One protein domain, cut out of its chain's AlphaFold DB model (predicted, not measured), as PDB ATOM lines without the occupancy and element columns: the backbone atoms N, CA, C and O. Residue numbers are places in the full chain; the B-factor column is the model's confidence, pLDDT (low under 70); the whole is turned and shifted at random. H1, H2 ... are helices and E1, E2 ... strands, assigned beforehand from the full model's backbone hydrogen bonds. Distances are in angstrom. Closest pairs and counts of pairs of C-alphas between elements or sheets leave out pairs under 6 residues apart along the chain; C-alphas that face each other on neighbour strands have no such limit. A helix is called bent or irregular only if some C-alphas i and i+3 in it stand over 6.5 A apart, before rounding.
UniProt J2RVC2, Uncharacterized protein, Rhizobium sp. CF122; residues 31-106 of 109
ATOM      1  N   VAL A  31     339.175 216.181 174.763       59.25
ATOM      2  CA  VAL A  31     339.884 215.640 175.927       59.25
ATOM      3  C   VAL A  31     339.735 216.657 177.059       59.25
ATOM      4  O   VAL A  31     340.057 217.836 176.880       59.25
ATOM      5  N   VAL A  32     339.184 216.226 178.197       62.66
ATOM      6  CA  VAL A  32     338.965 217.092 179.365       62.66
ATOM      7  C   VAL A  32     340.321 217.458 179.968       62.66
ATOM      8  O   VAL A  32     341.227 216.634 179.994       62.66
ATOM      9  N   GLU A  33     340.478 218.674 180.491       61.59
ATOM     10  CA  GLU A  33     341.753 219.201 181.021       61.59
ATOM     11  C   GLU A  33     342.482 218.245 181.988       61.59
ATOM     12  O   GLU A  33     343.707 218.129 181.963       61.59
ATOM     13  N   ARG A  34     341.738 217.513 182.825       62.84
ATOM     14  CA  ARG A  34     342.326 216.522 183.740       62.84
ATOM     15  C   ARG A  34     342.967 215.345 183.007       62.84
ATOM     16  O   ARG A  34     344.034 214.904 183.427       62.84
ATOM     17  N   ASP A  35     342.354 214.889 181.923       71.19
ATOM     18  CA  ASP A  35     342.858 213.791 181.099       71.19
ATOM     19  C   ASP A  35     344.063 214.266 180.277       71.19
ATOM     20  O   ASP A  35     345.094 213.606 180.257       71.19
ATOM     21  N   VAL A  36     343.998 215.492 179.743       71.31
ATOM     22  CA  VAL A  36     345.111 216.180 179.062       71.31
ATOM     23  C   VAL A  36     346.356 216.238 179.950       71.31
ATOM     24  O   VAL A  36     347.449 215.849 179.542       71.31
ATOM     25  N   LEU A  37     346.207 216.724 181.186       75.31
ATOM     26  CA  LEU A  37     347.330 216.863 182.113       75.31
ATOM     27  C   LEU A  37     347.845 215.505 182.603       75.31
ATOM     28  O   LEU A  37     349.045 215.366 182.847       75.31
ATOM     29  N   ALA A  38     346.971 214.512 182.774       78.12
ATOM     30  CA  ALA A  38     347.375 213.160 183.151       78.12
ATOM     31  C   ALA A  38     348.180 212.485 182.030       78.12
ATOM     32  O   ALA A  38     349.279 211.985 182.283       78.12
ATOM     33  N   GLU A  39     347.684 212.552 180.793       79.56
ATOM     34  CA  GLU A  39     348.368 212.040 179.606       79.56
ATOM     35  C   GLU A  39     349.712 212.737 179.389       79.56
ATOM     36  O   GLU A  39     350.716 212.064 179.153       79.56
ATOM     37  N   ALA A  40     349.775 214.062 179.552       80.50
ATOM     38  CA  ALA A  40     351.024 214.816 179.463       80.50
ATOM     39  C   ALA A  40     352.062 214.350 180.483       80.50
ATOM     40  O   ALA A  40     353.206 214.063 180.125       80.50
ATOM     41  N   LYS A  41     351.675 214.211 181.755       84.12
ATOM     42  CA  LYS A  41     352.592 213.727 182.798       84.12
ATOM     43  C   LYS A  41     353.130 212.342 182.471       84.12
ATOM     44  O   LYS A  41     354.324 212.091 182.634       84.12
ATOM     45  N   GLN A  42     352.257 211.454 182.009       84.25
ATOM     46  CA  GLN A  42     352.620 210.084 181.688       84.25
ATOM     47  C   GLN A  42     353.539 210.015 180.459       84.25
ATOM     48  O   GLN A  42     354.584 209.368 180.520       84.25
ATOM     49  N   ALA A  43     353.208 210.723 179.376       83.31
ATOM     50  CA  ALA A  43     354.034 210.796 178.171       83.31
ATOM     51  C   ALA A  43     355.424 211.382 178.464       83.31
ATOM     52  O   ALA A  43     356.440 210.828 178.035       83.31
ATOM     53  N   TYR A  44     355.482 212.453 179.258       84.69
ATOM     54  CA  TYR A  44     356.737 213.057 179.694       84.69
ATOM     55  C   TYR A  44     357.589 212.084 180.512       84.69
ATOM     56  O   TYR A  44     358.775 211.898 180.230       84.69
ATOM     57  N   LEU A  45     356.982 211.405 181.492       84.88
ATOM     58  CA  LEU A  45     357.679 210.418 182.310       84.88
ATOM     59  C   LEU A  45     358.238 209.276 181.455       84.88
ATOM     60  O   LEU A  45     359.396 208.900 181.632       84.88
ATOM     61  N   TYR A  46     357.464 208.752 180.501       85.25
ATOM     62  CA  TYR A  46     357.955 207.734 179.570       85.25
ATOM     63  C   TYR A  46     359.162 208.224 178.765       85.25
ATOM     64  O   TYR A  46     360.137 207.483 178.613       85.25
ATOM     65  N   GLY A  47     359.144 209.481 178.314       82.62
ATOM     66  CA  GLY A  47     360.290 210.117 177.666       82.62
ATOM     67  C   GLY A  47     361.527 210.160 178.568       82.62
ATOM     68  O   GLY A  47     362.626 209.794 178.141       82.62
ATOM     69  N   LEU A  48     361.360 210.539 179.838       85.19
ATOM     70  CA  LEU A  48     362.453 210.561 180.811       85.19
ATOM     71  C   LEU A  48     362.991 209.162 181.135       85.19
ATOM     72  O   LEU A  48     364.209 208.994 181.207       85.19
ATOM     73  N   ILE A  49     362.122 208.161 181.290       86.56
ATOM     74  CA  ILE A  49     362.511 206.762 181.527       86.56
ATOM     75  C   ILE A  49     363.311 206.229 180.338       86.56
ATOM     76  O   ILE A  49     364.392 205.670 180.528       86.56
ATOM     77  N   GLY A  50     362.838 206.457 179.108       83.38
ATOM     78  CA  GLY A  50     363.553 206.061 177.892       83.38
ATOM     79  C   GLY A  50     364.944 206.699 177.789       83.38
ATOM     80  O   GLY A  50     365.894 206.063 177.336       83.38
ATOM     81  N   ARG A  51     365.093 207.929 178.295       85.81
ATOM     82  CA  ARG A  51     366.375 208.649 178.389       85.81
ATOM     83  C   ARG A  51     367.177 208.333 179.659       85.81
ATOM     84  O   ARG A  51     368.217 208.951 179.872       85.81
ATOM     85  N   LYS A  52     366.715 207.400 180.500       85.31
ATOM     86  CA  LYS A  52     367.321 207.025 181.794       85.31
ATOM     87  C   LYS A  52     367.496 208.201 182.770       85.31
ATOM     88  O   LYS A  52     368.444 208.227 183.548       85.31
ATOM     89  N   ARG A  53     366.590 209.185 182.726       82.19
ATOM     90  CA  ARG A  53     366.572 210.376 183.602       82.19
ATOM     91  C   ARG A  53     365.521 210.310 184.718       82.19
ATOM     92  O   ARG A  53     365.473 211.210 185.551       82.19
ATOM     93  N   ALA A  54     364.677 209.281 184.717       85.50
ATOM     94  CA  ALA A  54     363.651 209.033 185.728       85.50
ATOM     95  C   ALA A  54     363.335 207.531 185.827       85.50
ATOM     96  O   ALA A  54     363.758 206.736 184.983       85.50
ATOM     97  N   THR A  55     362.566 207.156 186.846       85.31
ATOM     98  CA  THR A  55     362.046 205.804 187.081       85.31
ATOM     99  C   THR A  55     360.520 205.768 186.970       85.31
ATOM    100  O   THR A  55     359.856 206.796 187.069       85.31
ATOM    101  N   ALA A  56     359.931 204.579 186.796       79.31
ATOM    102  CA  ALA A  56     358.473 204.414 186.683       79.31
ATOM    103  C   ALA A  56     357.685 204.940 187.901       79.31
ATOM    104  O   ALA A  56     356.512 205.279 187.767       79.31
ATOM    105  N   GLY A  57     358.325 205.038 189.072       82.44
ATOM    106  CA  GLY A  57     357.720 205.583 190.290       82.44
ATOM    107  C   GLY A  57     357.668 207.112 190.350       82.44
ATOM    108  O   GLY A  57     356.990 207.653 191.219       82.44
ATOM    109  N   ASP A  58     358.336 207.820 189.433       84.00
ATOM    110  CA  ASP A  58     358.529 209.270 189.551       84.00
ATOM    111  C   ASP A  58     357.356 210.112 189.011       84.00
ATOM    112  O   ASP A  58     357.450 211.335 188.916       84.00
ATOM    113  N   LEU A  59     356.212 209.494 188.694       80.88
ATOM    114  CA  LEU A  59     355.040 210.195 188.147       80.88
ATOM    115  C   LEU A  59     354.544 211.336 189.053       80.88
ATOM    116  O   LEU A  59     354.076 212.364 188.569       80.88
ATOM    117  N   THR A  60     354.666 211.180 190.371       85.31
ATOM    118  CA  THR A  60     354.249 212.185 191.365       85.31
ATOM    119  C   THR A  60     355.172 213.411 191.404       85.31
ATOM    120  O   THR A  60     354.724 214.502 191.779       85.31
ATOM    121  N   PHE A  61     356.423 213.247 190.965       87.94
ATOM    122  CA  PHE A  61     357.444 214.292 190.846       87.94
ATOM    123  C   PHE A  61     357.360 215.049 189.516       87.94
ATOM    124  O   PHE A  61     358.030 216.065 189.337       87.94
ATOM    125  N   VAL A  62     356.514 214.603 188.583       88.62
ATOM    126  CA  VAL A  62     356.259 215.319 187.333       88.62
ATOM    127  C   VAL A  62     355.173 216.376 187.532       88.62
ATOM    128  O   VAL A  62     354.031 216.088 187.911       88.62
ATOM    129  N   LYS A  63     355.516 217.626 187.224       87.25
ATOM    130  CA  LYS A  63     354.588 218.758 187.176       87.25
ATOM    131  C   LYS A  63     354.496 219.256 185.741       87.25
ATOM    132  O   LYS A  63     355.520 219.464 185.105       87.25
ATOM    133  N   CYS A  64     353.278 219.449 185.253       84.69
ATOM    134  CA  CYS A  64     353.009 219.966 183.915       84.69
ATOM    135  C   CYS A  64     352.115 221.196 184.031       84.69
ATOM    136  O   CYS A  64     351.196 221.199 184.855       84.69
ATOM    137  N   GLY A  65     352.418 222.226 183.247       79.12
ATOM    138  CA  GLY A  65     351.576 223.408 183.103       79.12
ATOM    139  C   GLY A  65     350.408 223.170 182.141       79.12
ATOM    140  O   GLY A  65     350.352 222.122 181.494       79.12
ATOM    141  N   PRO A  66     349.475 224.128 182.034       74.19
ATOM    142  CA  PRO A  66     348.457 224.097 180.995       74.19
ATOM    143  C   PRO A  66     349.098 224.215 179.596       74.19
ATOM    144  O   PRO A  66     350.216 224.726 179.471       74.19
ATOM    145  N   PRO A  67     348.412 223.749 178.539       71.62
ATOM    146  CA  PRO A  67     348.895 223.871 177.168       71.62
ATOM    147  C   PRO A  67     349.087 225.337 176.765       71.62
ATOM    148  O   PRO A  67     348.186 226.148 176.966       71.62
ATOM    149  N   ALA A  68     350.222 225.677 176.152       65.69
ATOM    150  CA  ALA A  68     350.540 227.068 175.817       65.69
ATOM    151  C   ALA A  68     349.625 227.658 174.726       65.69
ATOM    152  O   ALA A  68     349.325 228.850 174.745       65.69
ATOM    153  N   GLU A  69     349.171 226.833 173.773       60.47
ATOM    154  CA  GLU A  69     348.359 227.295 172.635       60.47
ATOM    155  C   GLU A  69     346.848 227.263 172.895       60.47
ATOM    156  O   GLU A  69     346.061 227.702 172.055       60.47
ATOM    157  N   ILE A  70     346.419 226.754 174.049       57.56
ATOM    158  CA  ILE A  70     345.003 226.612 174.370       57.56
ATOM    159  C   ILE A  70     344.665 227.705 175.364       57.56
ATOM    160  O   ILE A  70     344.705 227.498 176.572       57.56
ATOM    161  N   ALA A  71     344.367 228.891 174.824       50.12
ATOM    162  CA  ALA A  71     343.731 229.970 175.577       50.12
ATOM    163  C   ALA A  71     342.604 229.367 176.420       50.12
ATOM    164  O   ALA A  71     341.843 228.623 175.816       50.12
ATOM    165  N   ASP A  72     342.570 229.656 177.732       49.72
ATOM    166  CA  ASP A  72     341.630 229.357 178.850       49.72
ATOM    167  C   ASP A  72     340.215 228.783 178.566       49.72
ATOM    168  O   ASP A  72     339.255 228.975 179.318       49.72
ATOM    169  N   TYR A  73     340.018 228.046 177.486       45.03
ATOM    170  CA  TYR A  73     338.750 227.511 177.067       45.03
ATOM    171  C   TYR A  73     338.554 226.232 177.861       45.03
ATOM    172  O   TYR A  73     339.009 225.153 177.484       45.03
ATOM    173  N   PHE A  74     337.805 226.420 178.947       48.78
ATOM    174  CA  PHE A  74     337.042 225.509 179.811       48.78
ATOM    175  C   PHE A  74     336.413 224.254 179.160       48.78
ATOM    176  O   PHE A  74     335.685 223.515 179.820       48.78
ATOM    177  N   TYR A  75     336.638 224.003 177.874       50.38
ATOM    178  CA  TYR A  75     335.909 223.042 177.071       50.38
ATOM    179  C   TYR A  75     336.751 221.878 176.529       50.38
ATOM    180  O   TYR A  75     336.157 220.957 175.977       50.38
ATOM    181  N   GLY A  76     338.077 221.865 176.716       57.03
ATOM    182  CA  GLY A  76     338.950 220.745 176.335       57.03
ATOM    183  C   GLY A  76     339.582 220.858 174.942       57.03
ATOM    184  O   GLY A  76     339.201 221.701 174.128       57.03
ATOM    185  N   ILE A  77     340.573 220.003 174.671       64.81
ATOM    186  CA  ILE A  77     341.368 220.028 173.430       64.81
ATOM    187  C   ILE A  77     340.629 219.257 172.331       64.81
ATOM    188  O   ILE A  77     340.279 218.096 172.566       64.81
ATOM    189  N   PRO A  78     340.414 219.833 171.131       65.25
ATOM    190  CA  PRO A  78     339.843 219.087 170.016       65.25
ATOM    191  C   PRO A  78     340.755 217.918 169.627       65.25
ATOM    192  O   PRO A  78     341.971 218.095 169.526       65.25
ATOM    193  N   VAL A  79     340.188 216.738 169.377       68.00
ATOM    194  CA  VAL A  79     340.933 215.567 168.868       68.00
ATOM    195  C   VAL A  79     341.675 215.904 167.563       68.00
ATOM    196  O   VAL A  79     341.159 216.640 166.724       68.00
ATOM    197  N   GLY A  80     342.888 215.372 167.391       68.00
ATOM    198  CA  GLY A  80     343.749 215.617 166.229       68.00
ATOM    199  C   GLY A  80     344.484 216.961 166.254       68.00
ATOM    200  O   GLY A  80     345.229 217.269 165.326       68.00
ATOM    201  N   THR A  81     344.312 217.753 167.314       70.19
ATOM    202  CA  THR A  81     345.032 219.017 167.492       70.19
ATOM    203  C   THR A  81     346.397 218.744 168.105       70.19
ATOM    204  O   THR A  81     346.516 217.975 169.062       70.19
ATOM    205  N   GLN A  82     347.430 219.379 167.554       74.00
ATOM    206  CA  GLN A  82     348.743 219.420 168.186       74.00
ATOM    207  C   GLN A  82     348.781 220.535 169.222       74.00
ATOM    208  O   GLN A  82     348.303 221.635 168.959       74.00
ATOM    209  N   TRP A  83     349.355 220.240 170.379       74.00
ATOM    210  CA  TRP A  83     349.509 221.191 171.469       74.00
ATOM    211  C   TRP A  83     350.825 220.952 172.205       74.00
ATOM    212  O   TRP A  83     351.326 219.828 172.281       74.00
ATOM    213  N   CYS A  84     351.401 222.023 172.730       78.88
ATOM    214  CA  CYS A  84     352.625 222.022 173.505       78.88
ATOM    215  C   CYS A  84     352.298 222.105 174.989       78.88
ATOM    216  O   CYS A  84     351.464 222.905 175.422       78.88
ATOM    217  N   VAL A  85     353.002 221.299 175.776       80.69
ATOM    218  CA  VAL A  85     352.947 221.346 177.231       80.69
ATOM    219  C   VAL A  85     354.352 221.455 177.788       80.69
ATOM    220  O   VAL A  85     355.281 220.786 177.333       80.69
ATOM    221  N   PHE A  86     354.504 222.313 178.789       87.31
ATOM    222  CA  PHE A  86     355.736 222.399 179.552       87.31
ATOM    223  C   PHE A  86     355.638 221.486 180.770       87.31
ATOM    224  O   PHE A  86     354.739 221.655 181.601       87.31
ATOM    225  N   CYS A  87     356.570 220.543 180.893       88.25
ATOM    226  CA  CYS A  87     356.661 219.661 182.050       88.25
ATOM    227  C   CYS A  87     358.058 219.693 182.667       88.25
ATOM    228  O   CYS A  87     359.071 219.856 181.986       88.25
ATOM    229  N   ALA A  88     358.095 219.509 183.983       91.31
ATOM    230  CA  ALA A  88     359.306 219.439 184.776       91.31
ATOM    231  C   ALA A  88     359.268 218.235 185.721       91.31
ATOM    232  O   ALA A  88     358.238 217.923 186.322       91.31
ATOM    233  N   HIS A  89     360.415 217.577 185.868       91.38
ATOM    234  CA  HIS A  89     360.676 216.568 186.887       91.38
ATOM    235  C   HIS A  89     361.324 217.248 188.096       91.38
ATOM    236  O   HIS A  89     362.461 217.715 188.009       91.38
ATOM    237  N   ILE A  90     360.585 217.321 189.205       91.62
ATOM    238  CA  ILE A  90     360.970 218.053 190.415       91.62
ATOM    239  C   ILE A  90     361.003 217.099 191.603       91.62
ATOM    240  O   ILE A  90     359.969 216.563 192.001       91.62
ATOM    241  N   LYS A  91     362.176 216.934 192.213       90.75
ATOM    242  CA  LYS A  91     362.376 216.073 193.382       90.75
ATOM    243  C   LYS A  91     363.145 216.839 194.446       90.75
ATOM    244  O   LYS A  91     364.152 217.458 194.123       90.75
ATOM    245  N   GLU A  92     362.653 216.816 195.687       89.62
ATOM    246  CA  GLU A  92     363.282 217.535 196.811       89.62
ATOM    247  C   GLU A  92     363.558 219.012 196.464       89.62
ATOM    248  O   GLU A  92     364.663 219.506 196.649       89.62
ATOM    249  N   GLU A  93     362.568 219.684 195.861       86.56
ATOM    250  CA  GLU A  93     362.639 221.086 195.396       86.56
ATOM    251  C   GLU A  93     363.663 221.380 194.279       86.56
ATOM    252  O   GLU A  93     363.746 222.508 193.798       86.56
ATOM    253  N   ASN A  94     364.374 220.368 193.777       89.25
ATOM    254  CA  ASN A  94     365.315 220.505 192.671       89.25
ATOM    255  C   ASN A  94     364.665 220.151 191.329       89.25
ATOM    256  O   ASN A  94     364.029 219.104 191.186       89.25
ATOM    257  N   ILE A  95     364.873 221.001 190.318       89.44
ATOM    258  CA  ILE A  95     364.464 220.729 188.934       89.44
ATOM    259  C   ILE A  95     365.527 219.838 188.290       89.44
ATOM    260  O   ILE A  95     366.623 220.291 187.968       89.44
ATOM    261  N   LEU A  96     365.201 218.562 188.094       89.06
ATOM    262  CA  LEU A  96     366.113 217.571 187.513       89.06
ATOM    263  C   LEU A  96     366.089 217.592 185.981       89.06
ATOM    264  O   LEU A  96     367.096 217.330 185.323       89.06
ATOM    265  N   ALA A  97     364.924 217.881 185.409       88.62
ATOM    266  CA  ALA A  97     364.726 218.049 183.978       88.62
ATOM    267  C   ALA A  97     363.491 218.917 183.735       88.62
ATOM    268  O   ALA A  97     362.524 218.850 184.491       88.62
ATOM    269  N   SER A  98     363.513 219.691 182.656       88.94
ATOM    270  CA  SER A  98     362.348 220.420 182.167       88.94
ATOM    271  C   SER A  98     362.417 220.525 180.656       88.94
ATOM    272  O   SER A  98     363.475 220.857 180.119       88.94
ATOM    273  N   GLU A  99     361.314 220.250 179.974       86.62
ATOM    274  CA  GLU A  99     361.222 220.498 178.541       86.62
ATOM    275  C   GLU A  99     359.789 220.842 178.144       86.62
ATOM    276  O   GLU A  99     358.817 220.409 178.768       86.62
ATOM    277  N   GLU A 100     359.679 221.636 177.087       84.81
ATOM    278  CA  GLU A 100     358.455 221.719 176.313       84.81
ATOM    279  C   GLU A 100     358.426 220.527 175.360       84.81
ATOM    280  O   GLU A 100     359.408 220.260 174.659       84.81
ATOM    281  N   PHE A 101     357.312 219.805 175.318       77.75
ATOM    282  CA  PHE A 101     357.130 218.763 174.320       77.75
ATOM    283  C   PHE A 101     355.737 218.826 173.701       77.75
ATOM    284  O   PHE A 101     354.750 219.208 174.330       77.75
ATOM    285  N   ARG A 102     355.696 218.483 172.412       78.81
ATOM    286  CA  ARG A 102     354.487 218.488 171.589       78.81
ATOM    287  C   ARG A 102     353.744 217.176 171.746       78.81
ATOM    288  O   ARG A 102     354.336 216.103 171.626       78.81
ATOM    289  N   MET A 103     352.441 217.281 171.927       73.94
ATOM    290  CA  MET A 103     351.502 216.175 171.960       73.94
ATOM    291  C   MET A 103     350.444 216.360 170.881       73.94
ATOM    292  O   MET A 103     350.165 217.470 170.435       73.94
ATOM    293  N   MET A 104     349.852 215.254 170.447       69.62
ATOM    294  CA  MET A 104     348.680 215.253 169.582       69.62
ATOM    295  C   MET A 104     347.553 214.593 170.365       69.62
ATOM    296  O   MET A 104     347.749 213.492 170.876       69.62
ATOM    297  N   SER A 105     346.400 215.254 170.483       66.62
ATOM    298  CA  SER A 105     345.223 214.652 171.116       66.62
ATOM    299  C   SER A 105     344.776 213.442 170.291       66.62
ATOM    300  O   SER A 105     344.229 213.576 169.194       66.62
ATOM    301  N   GLN A 106     345.048 212.241 170.794       58.97
ATOM    302  CA  GLN A 106     344.524 211.015 170.204       58.97
ATOM    303  C   GLN A 106     343.110 210.824 170.744       58.97
ATOM    304  O   GLN A 106     342.884 210.919 171.946       58.97
TER     305      GLN A 106
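What this domain is: This is residues 31 to 106 of the 109 residues of an uncharacterized protein of Rhizobium sp. CF122 (UniProt J2RVC2). A hairpin of two long strands, E2 and E3, with short E1 beside E2, makes a sheet, and helix H1 crosses one face: two layers. Short H2 sits at one end on that face; unnamed residues 65 to 81 reach the other end. The 76 printed residues, class mixed, run H1 H2 E1 E2 E3, the strands an antiparallel meander, each beside the one before. It is compact, radius of gyration of the C-alphas 12.5 A, spans 34 by 23 by 17 A.

How they stand to each other: H1, residues 33 to 50, has every O i to N i+4 pair within hydrogen-bond range. H2, residues 56 to 61, is irregular, with C-alphas 57 and 60 7.5 A apart, 0 of 2 such pairs and 1 of 3 O i to N i+3 pairs. H1 touches H2 with residues 41 to 49 alone, closest C-alphas Leu 45 and Leu 59, 6.4 A, a steep tilt of 50 degrees, opposite ways. N 63 of E1, residues 62 to 64, and O 88 of E2, residues 82 to 91, are 2.9 A apart; N 87 and O 99 of E3, residues 94 to 104, 3.1 A. H1 is on the sheet, height 6.5 A.

Where its parts are: H1, 25.6 A, begins at C-alpha 33 (341.753, 219.201, 181.021). E2 spans 28.8 A; E3, 28.9 A, ends at C-alpha 104 (348.680, 215.253, 169.582).

The domain as a whole: The printed part has no cut; link E1 to E2 is long. pLDDT is under 70 at residues 31 to 34, 68 to 80 and 104 to 106.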